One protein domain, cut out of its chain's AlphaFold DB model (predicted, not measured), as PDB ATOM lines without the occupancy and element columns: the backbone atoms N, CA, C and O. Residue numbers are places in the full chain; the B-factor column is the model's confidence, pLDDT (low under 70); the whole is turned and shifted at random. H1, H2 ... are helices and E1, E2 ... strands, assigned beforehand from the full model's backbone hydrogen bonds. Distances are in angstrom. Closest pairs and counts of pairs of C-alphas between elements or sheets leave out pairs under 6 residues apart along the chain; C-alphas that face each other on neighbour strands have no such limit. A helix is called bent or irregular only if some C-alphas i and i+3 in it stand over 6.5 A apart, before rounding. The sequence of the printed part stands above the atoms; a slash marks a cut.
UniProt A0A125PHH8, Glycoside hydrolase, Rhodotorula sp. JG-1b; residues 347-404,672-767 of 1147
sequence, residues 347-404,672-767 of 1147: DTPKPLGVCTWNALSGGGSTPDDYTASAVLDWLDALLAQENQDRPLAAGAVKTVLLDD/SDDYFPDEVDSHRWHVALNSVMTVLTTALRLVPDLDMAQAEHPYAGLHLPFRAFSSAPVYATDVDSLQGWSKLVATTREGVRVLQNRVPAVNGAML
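This is residues 347 to 404 and 672 to 767 of the 1147 residues of the protein "Glycoside hydrolase" of Rhodotorula sp. JG-1b (UniProt A0A125PHH8). A short ladder of two parallel strands, E1 and E2, lies near the middle, with residues 731 to 732 of a long unnamed stretch paired beside E1; H2 lies out on one side and the long helix H4, with H5 packed on part of it, on the opposite side. The hairpin E4 and E5 packs on the short helix H3, which also packs on H6. Residues 755 to 767 run from the hairpin to the side where H4 lies. The 154 printed residues, under half of them in named elements, hold six helices and five strands in the order E1 H1 H2 H3 E2 H4 E3 H5 H6 E4 E5, of mixed class. The whole is compact, with a radius of gyration of the C-alphas of 15.5 A and spans of 43 by 40 by 25 A.

E1, residues 352 to 355, begins at C-alpha (-30.349, -35.798, 47.882). H1 is residues 357 to 361, H2 residues 372 to 383, 16.6 A long, and H3 residues 392 to 395. E2, residues 397 to 402, measures 14.1 A. H4, residues 682 to 699, measures 25.6 A, with a kink of 31 degrees near residue 692. E3 is residues 703 to 705, H5 residues 716 to 723, 10.6 A, and H6 residues 739 to 743. H5 is only just irregular, with C-alphas 718 and 721 6.51 A apart; H6 is irregular, with C-alphas 740 and 743 7.2 A apart. E4 is residues 745 to 748, and E5, residues 751 to 754, ends at C-alpha (-29.388, -30.762, 50.640).

E1 and E2 are parallel at 22 degrees, with N 401 and O 354 2.8 A apart; with H1, H2 and H3 between them they form a strand-helix-strand unit, two parallel neighbour strands joined through helices. H1 and H2 are close but not clearly touching, the closest C-alphas, of Leu 360 and Val 375, 7.6 A apart. H2 only just touches H3, with 3 pairs of C-alphas within 8 A, by residues 382 to 383 alone, Leu 383 and Ala 394 closest at 5.4 A. H3 touches H6, the C-alphas of Ala 393 and Ser 742 5.8 A apart. The hairpin E4 and E5 is antiparallel at 140 degrees, with N 748 and O 751 2.8 A apart. H4 touches H5 with residues 683 to 687 alone, at a shallow tilt of 12 degrees, the same way, Val 687 and His 719 closest at 7.0 A between C-alphas. E3 pairs with no named strand; its Pro 704 is 6.3 A from Thr 697 of H4, C-alpha to C-alpha. Every O i to N i+4 pair is within hydrogen-bond range in H1 and H2, against 12 of 14 in H4, 2 of 4 in H5 and 0 of 1 in H6, which has 1 of 2 O i to N i+3 pairs; H3 is too short for an O i to N i+4 pair.

The C-alphas farthest apart, of Asn 387 and Ala 699, are 47.5 A apart. Residues 405 to 671 are not printed, and C-alphas 404 and 672 are 18.0 A apart across the cut. The link from H5 to H6 is long, at 15 residues. Mean pLDDT of the printed part is 89.3; residues 361 to 368 and 385 to 389 are under 70.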
ATOM      1  N   ASP A 347     -35.015 -30.540  61.877       89.69
ATOM      2  CA  ASP A 347     -34.609 -31.837  61.334       89.69
ATOM      3  C   ASP A 347     -33.110 -31.873  61.033       89.69
ATOM      4  O   ASP A 347     -32.462 -30.852  60.772       89.69
ATOM      5  N   THR A 348     -32.530 -33.070  61.011       89.75
ATOM      6  CA  THR A 348     -31.166 -33.269  60.515       89.75
ATOM      7  C   THR A 348     -31.072 -32.987  59.009       89.75
ATOM      8  O   THR A 348     -32.042 -33.220  58.286       89.75
ATOM      9  N   PRO A 349     -29.914 -32.517  58.510       93.62
ATOM     10  CA  PRO A 349     -29.669 -32.364  57.078       93.62
ATOM     11  C   PRO A 349     -30.011 -33.626  56.273       93.62
ATOM     12  O   PRO A 349     -29.491 -34.707  56.554       93.62
ATOM     13  N   LYS A 350     -30.868 -33.489  55.256       94.31
ATOM     14  CA  LYS A 350     -31.349 -34.613  54.436       94.31
ATOM     15  C   LYS A 350     -30.445 -34.836  53.216       94.31
ATOM     16  O   LYS A 350     -29.881 -33.872  52.684       94.31
ATOM     17  N   PRO A 351     -30.236 -36.091  52.786       95.69
ATOM     18  CA  PRO A 351     -29.519 -36.361  51.549       95.69
ATOM     19  C   PRO A 351     -30.341 -35.955  50.324       95.69
ATOM     20  O   PRO A 351     -31.544 -35.720  50.418       95.69
ATOM     21  N   LEU A 352     -29.676 -35.890  49.171       97.38
ATOM     22  CA  LEU A 352     -30.349 -35.798  47.882       97.38
ATOM     23  C   LEU A 352     -30.845 -37.198  47.503       97.38
ATOM     24  O   LEU A 352     -30.083 -38.171  47.559       97.38
ATOM     25  N   GLY A 353     -32.122 -37.294  47.149       97.44
ATOM     26  CA  GLY A 353     -32.693 -38.475  46.523       97.44
ATOM     27  C   GLY A 353     -32.552 -38.419  45.008       97.44
ATOM     28  O   GLY A 353     -32.507 -37.337  44.428       97.44
ATOM     29  N   VAL A 354     -32.510 -39.580  44.366       97.75
ATOM     30  CA  VAL A 354     -32.709 -39.725  42.919       97.75
ATOM     31  C   VAL A 354     -33.884 -40.665  42.672       97.75
ATOM     32  O   VAL A 354     -34.051 -41.637  43.406       97.75
ATOM     33  N   CYS A 355     -34.720 -40.360  41.687       96.88
ATOM     34  CA  CYS A 355     -35.903 -41.141  41.334       96.88
ATOM     35  C   CYS A 355     -35.821 -41.583  39.873       96.88
ATOM     36  O   CYS A 355     -35.385 -40.808  39.021       96.88
ATOM     37  N   THR A 356     -36.232 -42.818  39.588       95.44
ATOM     38  CA  THR A 356     -36.137 -43.398  38.243       95.44
ATOM     39  C   THR A 356     -37.263 -42.970  37.298       95.44
ATOM     40  O   THR A 356     -37.096 -43.179  36.100       95.44
ATOM     41  N   TRP A 357     -38.346 -42.338  37.788       92.31
ATOM     42  CA  TRP A 357     -39.562 -42.062  37.000       92.31
ATOM     43  C   TRP A 357     -39.274 -41.372  35.664       92.31
ATOM     44  O   TRP A 357     -39.282 -42.013  34.625       92.31
ATOM     45  N   ASN A 358     -38.917 -40.087  35.663       89.31
ATOM     46  CA  ASN A 358     -38.630 -39.369  34.413       89.31
ATOM     47  C   ASN A 358     -37.225 -39.649  33.854       89.31
ATOM     48  O   ASN A 358     -36.915 -39.243  32.740       89.31
ATOM     49  N   ALA A 359     -36.338 -40.260  34.645       89.12
ATOM     50  CA  ALA A 359     -34.971 -40.542  34.215       89.12
ATOM     51  C   ALA A 359     -34.895 -41.801  33.342       89.12
ATOM     52  O   ALA A 359     -34.099 -41.841  32.406       89.12
ATOM     53  N   LEU A 360     -35.694 -42.824  33.667       87.06
ATOM     54  CA  LEU A 360     -35.612 -44.156  33.067       87.06
ATOM     55  C   LEU A 360     -36.975 -44.736  32.665       87.06
ATOM     56  O   LEU A 360     -37.039 -45.422  31.648       87.06
ATOM     57  N   SER A 361     -38.059 -44.497  33.414       66.75
ATOM     58  CA  SER A 361     -39.347 -45.184  33.190       66.75
ATOM     59  C   SER A 361     -40.444 -44.340  32.511       66.75
ATOM     60  O   SER A 361     -41.465 -44.896  32.116       66.75
ATOM     61  N   GLY A 362     -40.249 -43.031  32.333       57.50
ATOM     62  CA  GLY A 362     -41.207 -42.078  31.767       57.50
ATOM     63  C   GLY A 362     -40.532 -41.064  30.837       57.50
ATOM     64  O   GLY A 362     -39.376 -40.706  31.039       57.50
ATOM     65  N   GLY A 363     -41.249 -40.610  29.800       45.28
ATOM     66  CA  GLY A 363     -40.752 -39.589  28.859       45.28
ATOM     67  C   GLY A 363     -40.089 -40.117  27.576       45.28
ATOM     68  O   GLY A 363     -39.239 -39.448  26.997       45.28
ATOM     69  N   GLY A 364     -40.468 -41.310  27.099       43.06
ATOM     70  CA  GLY A 364     -40.074 -41.813  25.772       43.06
ATOM     71  C   GLY A 364     -39.227 -43.088  25.758       43.06
ATOM     72  O   GLY A 364     -38.947 -43.598  24.672       43.06
ATOM     73  N   SER A 365     -38.865 -43.628  26.923       46.84
ATOM     74  CA  SER A 365     -38.351 -44.992  27.061       46.84
ATOM     75  C   SER A 365     -39.479 -46.008  26.873       46.84
ATOM     76  O   SER A 365     -40.609 -45.828  27.335       46.84
ATOM     77  N   THR A 366     -39.197 -47.085  26.145       52.50
ATOM     78  CA  THR A 366     -40.105 -48.232  26.096       52.50
ATOM     79  C   THR A 366     -40.012 -49.002  27.416       52.50
ATOM     80  O   THR A 366     -38.977 -48.943  28.079       52.50
ATOM     81  N   PRO A 367     -41.049 -49.757  27.835       55.94
ATOM     82  CA  PRO A 367     -40.975 -50.591  29.038       55.94
ATOM     83  C   PRO A 367     -39.779 -51.555  29.067       55.94
ATOM     84  O   PRO A 367     -39.419 -52.009  30.152       55.94
ATOM     85  N   ASP A 368     -39.196 -51.843  27.898       61.31
ATOM     86  CA  ASP A 368     -38.018 -52.687  27.690       61.31
ATOM     87  C   ASP A 368     -36.694 -51.984  28.060       61.31
ATOM     88  O   ASP A 368     -35.689 -52.658  28.262       61.31
ATOM     89  N   ASP A 369     -36.684 -50.651  28.180       74.38
ATOM     90  CA  ASP A 369     -35.486 -49.857  28.497       74.38
ATOM     91  C   ASP A 369     -35.284 -49.663  30.017       74.38
ATOM     92  O   ASP A 369     -34.189 -49.317  30.464       74.38
ATOM     93  N   TYR A 370     -36.323 -49.896  30.830       90.12
ATOM     94  CA  TYR A 370     -36.231 -49.847  32.292       90.12
ATOM     95  C   TYR A 370     -35.917 -51.236  32.857       90.12
ATOM     96  O   TYR A 370     -36.821 -52.038  33.125       90.12
ATOM     97  N   THR A 371     -34.624 -51.503  33.046       93.06
ATOM     98  CA  THR A 371     -34.082 -52.748  33.611       93.06
ATOM     99  C   THR A 371     -33.171 -52.486  34.815       93.06
ATOM    100  O   THR A 371     -32.761 -51.354  35.092       93.06
ATOM    101  N   ALA A 372     -32.838 -53.542  35.555       94.62
ATOM    102  CA  ALA A 372     -31.929 -53.486  36.690       94.62
ATOM    103  C   ALA A 372     -30.519 -53.029  36.280       94.62
ATOM    104  O   ALA A 372     -29.917 -52.224  36.996       94.62
ATOM    105  N   SER A 373     -29.997 -53.490  35.136       94.69
ATOM    106  CA  SER A 373     -28.714 -53.015  34.606       94.69
ATOM    107  C   SER A 373     -28.755 -51.521  34.267       94.69
ATOM    108  O   SER A 373     -27.873 -50.781  34.704       94.69
ATOM    109  N   ALA A 374     -29.830 -51.044  33.628       94.06
ATOM    110  CA  ALA A 374     -30.010 -49.631  33.293       94.06
ATOM    111  C   ALA A 374     -30.024 -48.733  34.543       94.06
ATOM    112  O   ALA A 374     -29.393 -47.676  34.551       94.06
ATOM    113  N   VAL A 375     -30.677 -49.164  35.630       95.81
ATOM    114  CA  VAL A 375     -30.659 -48.446  36.920       95.81
ATOM    115  C   VAL A 375     -29.243 -48.342  37.487       95.81
ATOM    116  O   VAL A 375     -28.850 -47.286  37.989       95.81
ATOM    117  N   LEU A 376     -28.470 -49.431  37.435       96.50
ATOM    118  CA  LEU A 376     -27.108 -49.458  37.969       96.50
ATOM    119  C   LEU A 376     -26.147 -48.604  37.135       96.50
ATOM    120  O   LEU A 376     -25.352 -47.874  37.731       96.50
ATOM    121  N   ASP A 377     -26.256 -48.660  35.808       94.25
ATOM    122  CA  ASP A 377     -25.453 -47.870  34.870       94.25
ATOM    123  C   ASP A 377     -25.776 -46.375  34.977       94.25
ATOM    124  O   ASP A 377     -24.870 -45.542  35.051       94.25
ATOM    125  N   TRP A 378     -27.064 -46.025  35.065       94.31
ATOM    126  CA  TRP A 378     -27.517 -44.655  35.314       94.31
ATOM    127  C   TRP A 378     -26.955 -44.109  36.628       94.31
ATOM    128  O   TRP A 378     -26.403 -43.008  36.672       94.31
ATOM    129  N   LEU A 379     -27.023 -44.899  37.701       95.06
ATOM    130  CA  LEU A 379     -26.484 -44.489  38.990       95.06
ATOM    131  C   LEU A 379     -24.955 -44.340  38.952       95.06
ATOM    132  O   LEU A 379     -24.424 -43.404  39.548       95.06
ATOM    133  N   ASP A 380     -24.240 -45.212  38.237       92.31
ATOM    134  CA  ASP A 380     -22.798 -45.056  38.023       92.31
ATOM    135  C   ASP A 380     -22.467 -43.779  37.255       92.31
ATOM    136  O   ASP A 380     -21.548 -43.065  37.656       92.31
ATOM    137  N   ALA A 381     -23.236 -43.446  36.215       90.88
ATOM    138  CA  ALA A 381     -23.068 -42.207  35.464       90.88
ATOM    139  C   ALA A 381     -23.263 -40.971  36.358       90.88
ATOM    140  O   ALA A 381     -22.393 -40.098  36.399       90.88
ATOM    141  N   LEU A 382     -24.337 -40.932  37.157       90.56
ATOM    142  CA  LEU A 382     -24.609 -39.820  38.076       90.56
ATOM    143  C   LEU A 382     -23.562 -39.686  39.197       90.56
ATOM    144  O   LEU A 382     -23.302 -38.580  39.685       90.56
ATOM    145  N   LEU A 383     -22.977 -40.803  39.646       89.88
ATOM    146  CA  LEU A 383     -22.014 -40.839  40.752       89.88
ATOM    147  C   LEU A 383     -20.543 -40.784  40.314       89.88
ATOM    148  O   LEU A 383     -19.677 -40.637  41.192       89.88
ATOM    149  N   ALA A 384     -20.261 -40.904  39.013       82.56
ATOM    150  CA  ALA A 384     -18.926 -41.065  38.443       82.56
ATOM    151  C   ALA A 384     -17.901 -40.049  38.986       82.56
ATOM    152  O   ALA A 384     -18.198 -38.884  39.262       82.56
ATOM    153  N   GLN A 385     -16.658 -40.518  39.162       57.84
ATOM    154  CA  GLN A 385     -15.568 -39.774  39.813       57.84
ATOM    155  C   GLN A 385     -14.422 -39.356  38.877       57.84
ATOM    156  O   GLN A 385     -13.397 -38.862  39.355       57.84
ATOM    157  N   GLU A 386     -14.528 -39.576  37.566       44.22
ATOM    158  CA  GLU A 386     -13.382 -39.392  36.672       44.22
ATOM    159  C   GLU A 386     -13.069 -37.906  36.403       44.22
ATOM    160  O   GLU A 386     -13.818 -37.209  35.732       44.22
ATOM    161  N   ASN A 387     -11.899 -37.471  36.900       45.09
ATOM    162  CA  ASN A 387     -11.218 -36.177  36.707       45.09
ATOM    163  C   ASN A 387     -11.911 -34.923  37.270       45.09
ATOM    164  O   ASN A 387     -12.917 -34.506  36.734       45.09
ATOM    165  N   GLN A 388     -11.285 -34.298  38.286       48.09
ATOM    166  CA  GLN A 388     -11.368 -32.912  38.831       48.09
ATOM    167  C   GLN A 388     -12.696 -32.105  38.884       48.09
ATOM    168  O   GLN A 388     -12.734 -31.140  39.642       48.09
ATOM    169  N   ASP A 389     -13.783 -32.522  38.241       57.00
ATOM    170  CA  ASP A 389     -15.042 -31.790  38.062       57.00
ATOM    171  C   ASP A 389     -16.256 -32.583  38.589       57.00
ATOM    172  O   ASP A 389     -17.372 -32.421  38.102       57.00
ATOM    173  N   ARG A 390     -16.083 -33.447  39.607       71.38
ATOM    174  CA  ARG A 390     -17.227 -34.140  40.230       71.38
ATOM    175  C   ARG A 390     -18.219 -33.099  40.773       71.38
ATOM    176  O   ARG A 390     -17.832 -32.316  41.650       71.38
ATOM    177  N   PRO A 391     -19.499 -33.111  40.347       80.38
ATOM    178  CA  PRO A 391     -20.504 -32.232  40.919       80.38
ATOM    179  C   PRO A 391     -20.582 -32.418  42.434       80.38
ATOM    180  O   PRO A 391     -20.713 -33.541  42.921       80.38
ATOM    181  N   LEU A 392     -20.563 -31.319  43.194       86.69
ATOM    182  CA  LEU A 392     -20.713 -31.360  44.655       86.69
ATOM    183  C   LEU A 392     -21.957 -32.171  45.074       86.69
ATOM    184  O   LEU A 392     -21.915 -32.926  46.044       86.69
ATOM    185  N   ALA A 393     -23.037 -32.062  44.295       91.75
ATOM    186  CA  ALA A 393     -24.299 -32.761  44.519       91.75
ATOM    187  C   ALA A 393     -24.207 -34.288  44.384       91.75
ATOM    188  O   ALA A 393     -24.923 -34.983  45.098       91.75
ATOM    189  N   ALA A 394     -23.280 -34.833  43.588       92.19
ATOM    190  CA  ALA A 394     -23.067 -36.281  43.514       92.19
ATOM    191  C   ALA A 394     -22.594 -36.863  44.861       92.19
ATOM    192  O   ALA A 394     -22.825 -38.030  45.158       92.19
ATOM    193  N   GLY A 395     -21.943 -36.052  45.706       91.62
ATOM    194  CA  GLY A 395     -21.611 -36.430  47.083       91.62
ATOM    195  C   GLY A 395     -22.813 -36.427  48.036       91.62
ATOM    196  O   GLY A 395     -22.730 -37.034  49.104       91.62
ATOM    197  N   ALA A 396     -23.906 -35.753  47.661       95.38
ATOM    198  CA  ALA A 396     -25.135 -35.648  48.443       95.38
ATOM    199  C   ALA A 396     -26.145 -36.758  48.136       95.38
ATOM    200  O   ALA A 396     -27.049 -36.968  48.943       95.38
ATOM    201  N   VAL A 397     -26.003 -37.455  47.002       96.75
ATOM    202  CA  VAL A 397     -26.891 -38.558  46.618       96.75
ATOM    203  C   VAL A 397     -26.706 -39.721  47.585       96.75
ATOM    204  O   VAL A 397     -25.646 -40.353  47.610       96.75
ATOM    205  N   LYS A 398     -27.731 -39.977  48.404       97.00
ATOM    206  CA  LYS A 398     -27.770 -41.103  49.357       97.00
ATOM    207  C   LYS A 398     -29.101 -41.836  49.389       97.00
ATOM    208  O   LYS A 398     -29.196 -42.829  50.103       97.00
ATOM    209  N   THR A 399     -30.082 -41.392  48.614       97.94
ATOM    210  CA  THR A 399     -31.380 -42.052  48.526       97.94
ATOM    211  C   THR A 399     -31.692 -42.372  47.071       97.94
ATOM    212  O   THR A 399     -31.499 -41.521  46.208       97.94
ATOM    213  N   VAL A 400     -32.176 -43.579  46.796       98.44
ATOM    214  CA  VAL A 400     -32.709 -43.981  45.486       98.44
ATOM    215  C   VAL A 400     -34.172 -44.361  45.661       98.44
ATOM    216  O   VAL A 400     -34.493 -45.101  46.583       98.44
ATOM    217  N   LEU A 401     -35.050 -43.866  44.797       98.06
ATOM    218  CA  LEU A 401     -36.440 -44.294  44.687       98.06
ATOM    219  C   LEU A 401     -36.624 -45.000  43.342       98.06
ATOM    220  O   LEU A 401     -36.492 -44.373  42.291       98.06
ATOM    221  N   LEU A 402     -36.889 -46.306  43.390       97.62
ATOM    222  CA  LEU A 402     -37.257 -47.093  42.218       97.62
ATOM    223  C   LEU A 402     -38.755 -46.910  41.973       97.62
ATOM    224  O   LEU A 402     -39.579 -47.432  42.727       97.62
ATOM    225  N   ASP A 403     -39.095 -46.125  40.959       95.00
ATOM    226  CA  ASP A 403     -40.475 -45.870  40.556       95.00
ATOM    227  C   ASP A 403     -41.049 -47.028  39.708       95.00
ATOM    228  O   ASP A 403     -40.366 -48.041  39.493       95.00
ATOM    229  N   ASP A 404     -42.314 -46.908  39.297       92.62
ATOM    230  CA  ASP A 404     -43.128 -47.963  38.680       92.62
ATOM    231  C   ASP A 404     -42.425 -48.714  37.527       92.62
ATOM    232  O   ASP A 404     -41.715 -48.145  36.698       92.62
ATOM    233  N   SER A 672     -48.890 -32.073  44.619       92.19
ATOM    234  CA  SER A 672     -49.336 -31.750  43.263       92.19
ATOM    235  C   SER A 672     -49.480 -33.001  42.401       92.19
ATOM    236  O   SER A 672     -49.026 -34.070  42.791       92.19
ATOM    237  N   ASP A 673     -50.058 -32.824  41.213       91.44
ATOM    238  CA  ASP A 673     -49.847 -33.739  40.085       91.44
ATOM    239  C   ASP A 673     -48.357 -33.794  39.693       91.44
ATOM    240  O   ASP A 673     -47.559 -32.970  40.164       91.44
ATOM    241  N   ASP A 674     -48.007 -34.741  38.828       91.00
ATOM    242  CA  ASP A 674     -46.627 -35.030  38.440       91.00
ATOM    243  C   ASP A 674     -45.903 -33.827  37.797       91.00
ATOM    244  O   ASP A 674     -46.463 -32.967  37.104       91.00
ATOM    245  N   TYR A 675     -44.588 -33.793  37.993       92.38
ATOM    246  CA  TYR A 675     -43.640 -33.017  37.218       92.38
ATOM    247  C   TYR A 675     -43.475 -33.683  35.850       92.38
ATOM    248  O   TYR A 675     -42.761 -34.677  35.704       92.38
ATOM    249  N   PHE A 676     -44.102 -33.086  34.840       91.56
ATOM    250  CA  PHE A 676     -43.986 -33.497  33.443       91.56
ATOM    251  C   PHE A 676     -42.888 -32.678  32.739       91.56
ATOM    252  O   PHE A 676     -43.132 -31.514  32.408       91.56
ATOM    253  N   PRO A 677     -41.675 -33.223  32.520       89.62
ATOM    254  CA  PRO A 677     -40.566 -32.483  31.908       89.62
ATOM    255  C   PRO A 677     -40.884 -32.006  30.485       89.62
ATOM    256  O   PRO A 677     -40.551 -30.880  30.125       89.62
ATOM    257  N   ASP A 678     -41.588 -32.823  29.704       89.06
ATOM    258  CA  ASP A 678     -41.857 -32.543  28.290       89.06
ATOM    259  C   ASP A 678     -43.090 -31.652  28.060       89.06
ATOM    260  O   ASP A 678     -43.276 -31.098  26.973       89.06
ATOM    261  N   GLU A 679     -43.907 -31.436  29.095       91.44
ATOM    262  CA  GLU A 679     -45.115 -30.618  29.015       91.44
ATOM    263  C   GLU A 679     -44.837 -29.186  29.477       91.44
ATOM    264  O   GLU A 679     -45.026 -28.824  30.641       91.44
ATOM    265  N   VAL A 680     -44.420 -28.341  28.533       89.75
ATOM    266  CA  VAL A 680     -43.999 -26.944  28.762       89.75
ATOM    267  C   VAL A 680     -44.997 -26.133  29.600       89.75
ATOM    268  O   VAL A 680     -44.596 -25.334  30.456       89.75
ATOM    269  N   ASP A 681     -46.297 -26.319  29.365       85.75
ATOM    270  CA  ASP A 681     -47.339 -25.580  30.076       85.75
ATOM    271  C   ASP A 681     -47.513 -26.039  31.529       85.75
ATOM    272  O   ASP A 681     -47.904 -25.229  32.371       85.75
ATOM    273  N   SER A 682     -47.136 -27.278  31.862       91.62
ATOM    274  CA  SER A 682     -47.290 -27.847  33.206       91.62
ATOM    275  C   SER A 682     -46.429 -27.135  34.255       91.62
ATOM    276  O   SER A 682     -46.862 -26.945  35.388       91.62
ATOM    277  N   HIS A 683     -45.226 -26.669  33.903       94.19
ATOM    278  CA  HIS A 683     -44.242 -26.199  34.887       94.19
ATOM    279  C   HIS A 683     -44.707 -25.008  35.720       94.19
ATOM    280  O   HIS A 683     -44.452 -24.935  36.924       94.19
ATOM    281  N   ARG A 684     -45.375 -24.061  35.064       92.56
ATOM    282  CA  ARG A 684     -45.866 -22.835  35.693       92.56
ATOM    283  C   ARG A 684     -47.019 -23.135  36.642       92.56
ATOM    284  O   ARG A 684     -47.035 -22.638  37.767       92.56
ATOM    285  N   TRP A 685     -47.924 -24.011  36.204       92.00
ATOM    286  CA  TRP A 685     -48.995 -24.552  37.031       92.00
ATOM    287  C   TRP A 685     -48.455 -25.322  38.224       92.00
ATOM    288  O   TRP A 685     -48.896 -25.083  39.337       92.00
ATOM    289  N   HIS A 686     -47.462 -26.180  38.015       95.12
ATOM    290  CA  HIS A 686     -46.899 -27.041  39.045       95.12
ATOM    291  C   HIS A 686     -46.327 -26.241  40.228       95.12
ATOM    292  O   HIS A 686     -46.620 -26.557  41.382       95.12
ATOM    293  N   VAL A 687     -45.558 -25.170  39.980       95.94
ATOM    294  CA  VAL A 687     -45.034 -24.311  41.063       95.94
ATOM    295  C   VAL A 687     -46.137 -23.495  41.736       95.94
ATOM    296  O   VAL A 687     -46.191 -23.444  42.966       95.94
ATOM    297  N   ALA A 688     -47.045 -22.893  40.964       94.50
ATOM    298  CA  ALA A 688     -48.152 -22.128  41.530       94.50
ATOM    299  C   ALA A 688     -49.074 -23.006  42.391       94.50
ATOM    300  O   ALA A 688     -49.339 -22.669  43.547       94.50
ATOM    301  N   LEU A 689     -49.486 -24.163  41.871       94.31
ATOM    302  CA  LEU A 689     -50.338 -25.128  42.554       94.31
ATOM    303  C   LEU A 689     -49.691 -25.589  43.852       94.31
ATOM    304  O   LEU A 689     -50.304 -25.444  44.905       94.31
ATOM    305  N   ASN A 690     -48.437 -26.042  43.810       96.94
ATOM    306  CA  ASN A 690     -47.738 -26.454  45.022       96.94
ATOM    307  C   ASN A 690     -47.659 -25.328  46.065       96.94
ATOM    308  O   ASN A 690     -47.844 -25.578  47.255       96.94
ATOM    309  N   SER A 691     -47.401 -24.084  45.646       96.62
ATOM    310  CA  SER A 691     -47.275 -22.951  46.575       96.62
ATOM    311  C   SER A 691     -48.577 -22.640  47.321       96.62
ATOM    312  O   SER A 691     -48.538 -22.295  48.504       96.62
ATOM    313  N   VAL A 692     -49.725 -22.803  46.657       95.88
ATOM    314  CA  VAL A 692     -51.052 -22.589  47.248       95.88
ATOM    315  C   VAL A 692     -51.503 -23.830  48.021       95.88
ATOM    316  O   VAL A 692     -52.013 -23.706  49.131       95.88
ATOM    317  N   MET A 693     -51.243 -25.037  47.511       95.50
ATOM    318  CA  MET A 693     -51.478 -26.297  48.231       95.50
ATOM    319  C   MET A 693     -50.725 -26.358  49.560       95.50
ATOM    320  O   MET A 693     -51.280 -26.824  50.556       95.50
ATOM    321  N   THR A 694     -49.515 -25.789  49.607       96.00
ATOM    322  CA  THR A 694     -48.679 -25.748  50.817       96.00
ATOM    323  C   THR A 694     -49.348 -25.021  51.989       96.00
ATOM    324  O   THR A 694     -49.079 -25.342  53.149       96.00
ATOM    325  N   VAL A 695     -50.277 -24.095  51.716       94.69
ATOM    326  CA  VAL A 695     -51.098 -23.444  52.749       94.69
ATOM    327  C   VAL A 695     -51.938 -24.480  53.508       94.69
ATOM    328  O   VAL A 695     -51.957 -24.480  54.740       94.69
ATOM    329  N   LEU A 696     -52.589 -25.401  52.788       93.56
ATOM    330  CA  LEU A 696     -53.419 -26.444  53.387       93.56
ATOM    331  C   LEU A 696     -52.572 -27.553  54.025       93.56
ATOM    332  O   LEU A 696     -52.846 -27.930  55.162       93.56
ATOM    333  N   THR A 697     -51.527 -28.056  53.358       93.19
ATOM    334  CA  THR A 697     -50.680 -29.116  53.948       93.19
ATOM    335  C   THR A 697     -49.990 -28.656  55.227       93.19
ATOM    336  O   THR A 697     -49.989 -29.394  56.209       93.19
ATOM    337  N   THR A 698     -49.511 -27.408  55.281       90.62
ATOM    338  CA  THR A 698     -48.936 -26.832  56.507       90.62
ATOM    339  C   THR A 698     -49.988 -26.692  57.615       90.62
ATOM    340  O   THR A 698     -49.699 -26.985  58.777       90.62
ATOM    341  N   ALA A 699     -51.229 -26.308  57.283       90.25
ATOM    342  CA  ALA A 699     -52.341 -26.272  58.243       90.25
ATOM    343  C   ALA A 699     -52.688 -27.662  58.804       90.25
ATOM    344  O   ALA A 699     -52.949 -27.803  59.997       90.25
ATOM    345  N   LEU A 700     -52.629 -28.693  57.959       90.00
ATOM    346  CA  LEU A 700     -52.864 -30.095  58.323       90.00
ATOM    347  C   LEU A 700     -51.640 -30.780  58.942       90.00
ATOM    348  O   LEU A 700     -51.726 -31.937  59.345       90.00
ATOM    349  N   ARG A 701     -50.508 -30.073  59.049       88.31
ATOM    350  CA  ARG A 701     -49.237 -30.598  59.565       88.31
ATOM    351  C   ARG A 701     -48.695 -31.790  58.762       88.31
ATOM    352  O   ARG A 701     -48.040 -32.670  59.321       88.31
ATOM    353  N   LEU A 702     -48.963 -31.796  57.463       90.12
ATOM    354  CA  LEU A 702     -48.383 -32.722  56.496       90.12
ATOM    355  C   LEU A 702     -47.104 -32.116  55.913       90.12
ATOM    356  O   LEU A 702     -46.978 -30.893  55.810       90.12
ATOM    357  N   VAL A 703     -46.158 -32.969  55.523       92.75
ATOM    358  CA  VAL A 703     -44.916 -32.547  54.864       92.75
ATOM    359  C   VAL A 703     -45.137 -32.575  53.347       92.75
ATOM    360  O   VAL A 703     -45.358 -33.657  52.800       92.75
ATOM    361  N   PRO A 704     -45.117 -31.420  52.652       94.94
ATOM    362  CA  PRO A 704     -45.455 -31.360  51.235       94.94
ATOM    363  C   PRO A 704     -44.292 -31.855  50.372       94.94
ATOM    364  O   PRO A 704     -43.287 -31.163  50.214       94.94
ATOM    365  N   ASP A 705     -44.424 -33.037  49.783       96.38
ATOM    366  CA  ASP A 705     -43.546 -33.483  48.704       96.38
ATOM    367  C   ASP A 705     -43.903 -32.717  47.421       96.38
ATOM    368  O   ASP A 705     -45.005 -32.853  46.889       96.38
ATOM    369  N   LEU A 706     -42.966 -31.875  46.971       96.56
ATOM    370  CA  LEU A 706     -43.103 -30.975  45.817       96.56
ATOM    371  C   LEU A 706     -42.677 -31.631  44.498       96.56
ATOM    372  O   LEU A 706     -42.415 -30.921  43.526       96.56
ATOM    373  N   ASP A 707     -42.556 -32.958  44.499       96.06
ATOM    374  CA  ASP A 707     -42.105 -33.776  43.387       96.06
ATOM    375  C   ASP A 707     -40.645 -33.536  42.956       96.06
ATOM    376  O   ASP A 707     -39.929 -32.624  43.397       96.06
ATOM    377  N   MET A 708     -40.193 -34.410  42.068       95.31
ATOM    378  CA  MET A 708     -38.894 -34.442  41.443       95.31
ATOM    379  C   MET A 708     -38.614 -33.172  40.641       95.31
ATOM    380  O   MET A 708     -39.513 -32.410  40.277       95.31
ATOM    381  N   ALA A 709     -37.344 -32.952  40.321       95.44
ATOM    382  CA  ALA A 709     -36.923 -31.947  39.354       95.44
ATOM    383  C   ALA A 709     -35.683 -32.407  38.583       95.44
ATOM    384  O   ALA A 709     -34.999 -33.349  38.982       95.44
ATOM    385  N   GLN A 710     -35.387 -31.694  37.499       94.19
ATOM    386  CA  GLN A 710     -34.172 -31.853  36.705       94.19
ATOM    387  C   GLN A 710     -33.414 -30.530  36.678       94.19
ATOM    388  O   GLN A 710     -33.997 -29.456  36.492       94.19
ATOM    389  N   ALA A 711     -32.108 -30.605  36.879       90.94
ATOM    390  CA  ALA A 711     -31.213 -29.470  36.879       90.94
ATOM    391  C   ALA A 711     -30.781 -29.044  35.473       90.94
ATOM    392  O   ALA A 711     -30.603 -27.846  35.243       90.94
ATOM    393  N   GLU A 712     -30.679 -29.981  34.530       86.44
ATOM    394  CA  GLU A 712     -30.361 -29.693  33.121       86.44
ATOM    395  C   GLU A 712     -31.608 -29.440  32.255       86.44
ATOM    396  O   GLU A 712     -31.600 -29.599  31.037       86.44
ATOM    397  N   HIS A 713     -32.697 -28.987  32.879       92.25
ATOM    398  CA  HIS A 713     -33.948 -28.663  32.201       92.25
ATOM    399  C   HIS A 713     -34.104 -27.146  31.958       92.25
ATOM    400  O   HIS A 713     -33.765 -26.347  32.839       92.25
ATOM    401  N   PRO A 714     -34.697 -26.680  30.832       92.88
ATOM    402  CA  PRO A 714     -34.930 -25.252  30.586       92.88
ATOM    403  C   PRO A 714     -35.709 -24.516  31.687       92.88
ATOM    404  O   PRO A 714     -35.550 -23.306  31.833       92.88
ATOM    405  N   TYR A 715     -36.540 -25.224  32.457       94.06
ATOM    406  CA  TYR A 715     -37.311 -24.679  33.584       94.06
ATOM    407  C   TYR A 715     -36.674 -24.946  34.963       94.06
ATOM    408  O   TYR A 715     -37.297 -24.669  35.990       94.06
ATOM    409  N   ALA A 716     -35.428 -25.428  35.027       94.00
ATOM    410  CA  ALA A 716     -34.729 -25.697  36.286       94.00
ATOM    411  C   ALA A 716     -34.643 -24.460  37.202       94.00
ATOM    412  O   ALA A 716     -34.769 -24.575  38.419       94.00
ATOM    413  N   GLY A 717     -34.505 -23.256  36.629       93.31
ATOM    414  CA  GLY A 717     -34.472 -21.992  37.380       93.31
ATOM    415  C   GLY A 717     -35.772 -21.652  38.125       93.31
ATOM    416  O   GLY A 717     -35.740 -20.913  39.114       93.31
ATOM    417  N   LEU A 718     -36.898 -22.210  37.675       92.19
ATOM    418  CA  LEU A 718     -38.204 -22.119  38.325       92.19
ATOM    419  C   LEU A 718     -38.368 -23.240  39.363       92.19
ATOM    420  O   LEU A 718     -38.769 -22.977  40.497       92.19
ATOM    421  N   HIS A 719     -37.990 -24.467  38.993       95.62
ATOM    422  CA  HIS A 719     -38.243 -25.670  39.786       95.62
ATOM    423  C   HIS A 719     -37.268 -25.890  40.942       95.62
ATOM    424  O   HIS A 719     -37.729 -26.078  42.071       95.62
ATOM    425  N   LEU A 720     -35.952 -25.861  40.698       95.38
ATOM    426  CA  LEU A 720     -34.961 -26.197  41.727       95.38
ATOM    427  C   LEU A 720     -35.099 -25.297  42.960       95.38
ATOM    428  O   LEU A 720     -35.219 -25.838  44.057       95.38
ATOM    429  N   PRO A 721     -35.168 -23.953  42.845       95.38
ATOM    430  CA  PRO A 721     -35.225 -23.105  44.032       95.38
ATOM    431  C   PRO A 721     -36.439 -23.381  44.921       95.38
ATOM    432  O   PRO A 721     -36.353 -23.282  46.142       95.38
ATOM    433  N   PHE A 722     -37.555 -23.781  44.317       96.44
ATOM    434  CA  PHE A 722     -38.786 -24.057  45.039       96.44
ATOM    435  C   PHE A 722     -38.730 -25.375  45.840       96.44
ATOM    436  O   PHE A 722     -39.326 -25.452  46.908       96.44
ATOM    437  N   ARG A 723     -37.932 -26.378  45.430       95.88
ATOM    438  CA  ARG A 723     -37.748 -27.623  46.219       95.88
ATOM    439  C   ARG A 723     -37.111 -27.352  47.579       95.88
ATOM    440  O   ARG A 723     -37.493 -27.960  48.571       95.88
ATOM    441  N   ALA A 724     -36.205 -26.376  47.647       95.69
ATOM    442  CA  ALA A 724     -35.568 -25.980  48.900       95.69
ATOM    443  C   ALA A 724     -36.548 -25.349  49.911       95.69
ATOM    444  O   ALA A 724     -36.182 -25.164  51.070       95.69
ATOM    445  N   PHE A 725     -37.773 -25.012  49.489       97.12
ATOM    446  CA  PHE A 725     -38.792 -24.405  50.343       97.12
ATOM    447  C   PHE A 725     -39.658 -25.438  51.084       97.12
ATOM    448  O   PHE A 725     -40.419 -25.059  51.975       97.12
ATOM    449  N   SER A 726     -39.509 -26.730  50.779       95.81
ATOM    450  CA  SER A 726     -40.131 -27.822  51.530       95.81
ATOM    451  C   SER A 726     -39.130 -28.532  52.439       95.81
ATOM    452  O   SER A 726     -37.923 -28.553  52.199       95.81
ATOM    453  N   SER A 727     -39.656 -29.107  53.515       93.62
ATOM    454  CA  SER A 727     -38.942 -30.024  54.403       93.62
ATOM    455  C   SER A 727     -38.947 -31.481  53.918       93.62
ATOM    456  O   SER A 727     -38.219 -32.299  54.486       93.62
ATOM    457  N   ALA A 728     -39.728 -31.822  52.887       94.75
ATOM    458  CA  ALA A 728     -39.741 -33.156  52.284       94.75
ATOM    459  C   ALA A 728     -38.366 -33.515  51.681       94.75
ATOM    460  O   ALA A 728     -37.627 -32.613  51.277       94.75
ATOM    461  N   PRO A 729     -37.996 -34.806  51.595       94.62
ATOM    462  CA  PRO A 729     -36.836 -35.228  50.816       94.62
ATOM    463  C   PRO A 729     -36.931 -34.721  49.372       94.62
ATOM    464  O   PRO A 729     -37.985 -34.803  48.745       94.62
ATOM    465  N   VAL A 730     -35.827 -34.193  48.846       96.81
ATOM    466  CA  VAL A 730     -35.758 -33.684  47.473       96.81
ATOM    467  C   VAL A 730     -35.248 -34.784  46.554       96.81
ATOM    468  O   VAL A 730     -34.196 -35.366  46.823       96.81
ATOM    469  N   TYR A 731     -35.971 -35.031  45.462       96.88
ATOM    470  CA  TYR A 731     -35.615 -36.031  44.460       96.88
ATOM    471  C   TYR A 731     -35.174 -35.369  43.150       96.88
ATOM    472  O   TYR A 731     -35.890 -34.554  42.567       96.88
ATOM    473  N   ALA A 732     -33.986 -35.725  42.678       96.94
ATOM    474  CA  ALA A 732     -33.545 -35.461  41.320       96.94
ATOM    475  C   ALA A 732     -34.025 -36.578  40.386       96.94
ATOM    476  O   ALA A 732     -34.134 -37.732  40.793       96.94
ATOM    477  N   THR A 733     -34.288 -36.246  39.129       95.12
ATOM    478  CA  THR A 733     -34.596 -37.224  38.071       95.12
ATOM    479  C   THR A 733     -33.818 -36.898  36.791       95.12
ATOM    480  O   THR A 733     -34.305 -37.072  35.674       95.12
ATOM    481  N   ASP A 734     -32.616 -36.339  36.968       93.00
ATOM    482  CA  ASP A 734     -31.661 -36.045  35.899       93.00
ATOM    483  C   ASP A 734     -31.164 -37.329  35.223       93.00
ATOM    484  O   ASP A 734     -31.033 -38.378  35.857       93.00
ATOM    485  N   VAL A 735     -30.869 -37.232  33.927       87.12
ATOM    486  CA  VAL A 735     -30.466 -38.379  33.102       87.12
ATOM    487  C   VAL A 735     -28.963 -38.648  33.212       87.12
ATOM    488  O   VAL A 735     -28.556 -39.797  33.332       87.12
ATOM    489  N   ASP A 736     -28.132 -37.608  33.196       82.25
ATOM    490  CA  ASP A 736     -26.682 -37.735  33.010       82.25
ATOM    491  C   ASP A 736     -25.831 -36.906  33.987       82.25
ATOM    492  O   ASP A 736     -24.717 -37.312  34.319       82.25
ATOM    493  N   SER A 737     -26.324 -35.767  34.483       85.94
ATOM    494  CA  SER A 737     -25.515 -34.843  35.288       85.94
ATOM    495  C   SER A 737     -26.275 -34.193  36.446       85.94
ATOM    496  O   SER A 737     -27.457 -33.873  36.373       85.94
ATOM    497  N   LEU A 738     -25.550 -33.946  37.545       90.62
ATOM    498  CA  LEU A 738     -26.062 -33.280  38.751       90.62
ATOM    499  C   LEU A 738     -25.457 -31.885  38.979       90.62
ATOM    500  O   LEU A 738     -25.562 -31.322  40.074       90.62
ATOM    501  N   GLN A 739     -24.788 -31.295  37.984       87.12
ATOM    502  CA  GLN A 739     -24.032 -30.054  38.186       87.12
ATOM    503  C   GLN A 739     -24.905 -28.854  38.594       87.12
ATOM    504  O   GLN A 739     -24.509 -28.050  39.453       87.12
ATOM    505  N   GLY A 740     -26.124 -28.750  38.057       88.94
ATOM    506  CA  GLY A 740     -27.038 -27.650  38.382       88.94
ATOM    507  C   GLY A 740     -27.622 -27.695  39.805       88.94
ATOM    508  O   GLY A 740     -28.102 -26.672  40.294       88.94
ATOM    509  N   TRP A 741     -27.481 -28.807  40.536       93.75
ATOM    510  CA  TRP A 741     -27.908 -28.929  41.941       93.75
ATOM    511  C   TRP A 741     -26.975 -28.237  42.944       93.75
ATOM    512  O   TRP A 741     -27.308 -28.102  44.121       93.75
ATOM    513  N   SER A 742     -25.809 -27.750  42.507       90.25
ATOM    514  CA  SER A 742     -24.788 -27.129  43.369       90.25
ATOM    515  C   SER A 742     -25.294 -25.976  44.253       90.25
ATOM    516  O   SER A 742     -24.740 -25.741  45.330       90.25
ATOM    517  N   LYS A 743     -26.356 -25.265  43.853       92.81
ATOM    518  CA  LYS A 743     -26.978 -24.180  44.641       92.81
ATOM    519  C   LYS A 743     -27.892 -24.661  45.774       92.81
ATOM    520  O   LYS A 743     -28.252 -23.858  46.636       92.81
ATOM    521  N   LEU A 744     -28.258 -25.940  45.760       96.00
ATOM    522  CA  LEU A 744     -29.151 -26.588  46.718       96.00
ATOM    523  C   LEU A 744     -28.423 -27.544  47.658       96.00
ATOM    524  O   LEU A 744     -29.063 -28.157  48.496       96.00
ATOM    525  N   VAL A 745     -27.105 -27.694  47.546       96.31
ATOM    526  CA  VAL A 745     -26.330 -28.582  48.418       96.31
ATOM    527  C   VAL A 745     -25.208 -27.827  49.115       96.31
ATOM    528  O   VAL A 745     -24.660 -26.861  48.575       96.31
ATOM    529  N   ALA A 746     -24.848 -28.265  50.314       96.00
ATOM    530  CA  ALA A 746     -23.710 -27.744  51.061       96.00
ATOM    531  C   ALA A 746     -23.090 -28.838  51.943       96.00
ATOM    532  O   ALA A 746     -23.687 -29.894  52.168       96.00
ATOM    533  N   THR A 747     -21.866 -28.600  52.407       94.69
ATOM    534  CA  THR A 747     -21.098 -29.581  53.178       94.69
ATOM    535  C   THR A 747     -21.533 -29.568  54.642       94.69
ATOM    536  O   THR A 747     -21.584 -28.513  55.262       94.69
ATOM    537  N   THR A 748     -21.798 -30.742  55.211       93.94
ATOM    538  CA  THR A 748     -22.043 -30.969  56.648       93.94
ATOM    539  C   THR A 748     -20.942 -31.867  57.221       93.94
ATOM    540  O   THR A 748     -20.110 -32.389  56.471       93.94
ATOM    541  N   ARG A 749     -20.913 -32.089  58.545       88.25
ATOM    542  CA  ARG A 749     -19.947 -33.025  59.156       88.25
ATOM    543  C   ARG A 749     -20.145 -34.475  58.695       88.25
ATOM    544  O   ARG A 749     -19.213 -35.267  58.774       88.25
ATOM    545  N   GLU A 750     -21.327 -34.796  58.175       86.88
ATOM    546  CA  GLU A 750     -21.719 -36.118  57.664       86.88
ATOM    547  C   GLU A 750     -21.569 -36.211  56.126       86.88
ATOM    548  O   GLU A 750     -22.003 -37.169  55.486       86.88
ATOM    549  N   GLY A 751     -20.926 -35.211  55.511       90.44
ATOM    550  CA  GLY A 751     -20.751 -35.092  54.065       90.44
ATOM    551  C   GLY A 751     -21.708 -34.081  53.442       90.44
ATOM    552  O   GLY A 751     -22.356 -33.291  54.131       90.44
ATOM    553  N   VAL A 752     -21.781 -34.062  52.116       94.19
ATOM    554  CA  VAL A 752     -22.658 -33.126  51.402       94.19
ATOM    555  C   VAL A 752     -24.119 -33.524  51.633       94.19
ATOM    556  O   VAL A 752     -24.448 -34.712  51.638       94.19
ATOM    557  N   ARG A 753     -24.988 -32.542  51.872       96.19
ATOM    558  CA  ARG A 753     -26.435 -32.714  52.078       96.19
ATOM    559  C   ARG A 753     -27.203 -31.601  51.371       96.19
ATOM    560  O   ARG A 753     -26.616 -30.583  50.991       96.19
ATOM    561  N   VAL A 754     -28.507 -31.791  51.199       97.31
ATOM    562  CA  VAL A 754     -29.388 -30.762  50.640       97.31
ATOM    563  C   VAL A 754     -29.542 -29.633  51.658       97.31
ATOM    564  O   VAL A 754     -29.745 -29.864  52.850       97.31
ATOM    565  N   LEU A 755     -29.404 -28.402  51.183       96.88
ATOM    566  CA  LEU A 755     -29.647 -27.160  51.894       96.88
ATOM    567  C   LEU A 755     -31.062 -26.682  51.544       96.88
ATOM    568  O   LEU A 755     -31.275 -25.963  50.567       96.88
ATOM    569  N   GLN A 756     -32.019 -27.129  52.346       96.06
ATOM    570  CA  GLN A 756     -33.456 -26.898  52.197       96.06
ATOM    571  C   GLN A 756     -34.066 -26.519  53.546       96.06
ATOM    572  O   GLN A 756     -33.380 -26.567  54.564       96.06
ATOM    573  N   ASN A 757     -35.352 -26.180  53.574       95.19
ATOM    574  CA  ASN A 757     -36.095 -26.038  54.814       95.19
ATOM    575  C   ASN A 757     -35.937 -27.284  55.707       95.19
ATOM    576  O   ASN A 757     -36.026 -28.424  55.253       95.19
ATOM    577  N   ARG A 758     -35.705 -27.046  56.997       92.19
ATOM    578  CA  ARG A 758     -35.444 -28.076  58.010       92.19
ATOM    579  C   ARG A 758     -36.478 -28.090  59.128       92.19
ATOM    580  O   ARG A 758     -36.304 -28.833  60.083       92.19
ATOM    581  N   VAL A 759     -37.522 -27.271  59.042       90.75
ATOM    582  CA  VAL A 759     -38.587 -27.209  60.046       90.75
ATOM    583  C   VAL A 759     -39.862 -27.763  59.420       90.75
ATOM    584  O   VAL A 759     -40.517 -27.046  58.667       90.75
ATOM    585  N   PRO A 760     -40.272 -29.009  59.700       84.88
ATOM    586  CA  PRO A 760     -41.371 -29.595  58.939       84.88
ATOM    587  C   PRO A 760     -42.751 -28.980  59.209       84.88
ATOM    588  O   PRO A 760     -43.638 -29.057  58.362       84.88
ATOM    589  N   ALA A 761     -42.930 -28.312  60.355       84.94
ATOM    590  CA  ALA A 761     -44.146 -27.553  60.670       84.94
ATOM    591  C   ALA A 761     -44.284 -26.223  59.910       84.94
ATOM    592  O   ALA A 761     -45.326 -25.578  60.015       84.94
ATOM    593  N   VAL A 762     -43.255 -25.782  59.186       87.25
ATOM    594  CA  VAL A 762     -43.249 -24.502  58.475       87.25
ATOM    595  C   VAL A 762     -42.715 -24.754  57.078       87.25
ATOM    596  O   VAL A 762     -41.563 -25.124  56.945       87.25
ATOM    597  N   ASN A 763     -43.508 -24.553  56.031       92.88
ATOM    598  CA  ASN A 763     -43.057 -24.746  54.650       92.88
ATOM    599  C   ASN A 763     -43.314 -23.483  53.827       92.88
ATOM    600  O   ASN A 763     -44.121 -22.632  54.203       92.88
ATOM    601  N   GLY A 764     -42.600 -23.348  52.712       95.00
ATOM    602  CA  GLY A 764     -42.729 -22.185  51.851       95.00
ATOM    603  C   GLY A 764     -44.047 -22.184  51.088       95.00
ATOM    604  O   GLY A 764     -44.260 -23.022  50.215       95.00
ATOM    605  N   ALA A 765     -44.907 -21.214  51.388       95.75
ATOM    606  CA  ALA A 765     -46.230 -21.079  50.789       95.75
ATOM    607  C   ALA A 765     -46.438 -19.685  50.191       95.75
ATOM    608  O   ALA A 765     -45.726 -18.730  50.524       95.75
ATOM    609  N   MET A 766     -47.420 -19.566  49.297       96.00
ATOM    610  CA  MET A 766     -47.838 -18.265  48.779       96.00
ATOM    611  C   MET A 766     -48.231 -17.332  49.934       96.00
ATOM    612  O   MET A 766     -48.939 -17.739  50.857       96.00
ATOM    613  N   LEU A 767     -47.767 -16.080  49.892       94.44
ATOM    614  CA  LEU A 767     -48.069 -15.103  50.939       94.44
ATOM    615  C   LEU A 767     -49.576 -14.836  51.013       94.44
ATOM    616  O   LEU A 767     -50.218 -14.595  49.993       94.44
TER     617      LEU A 767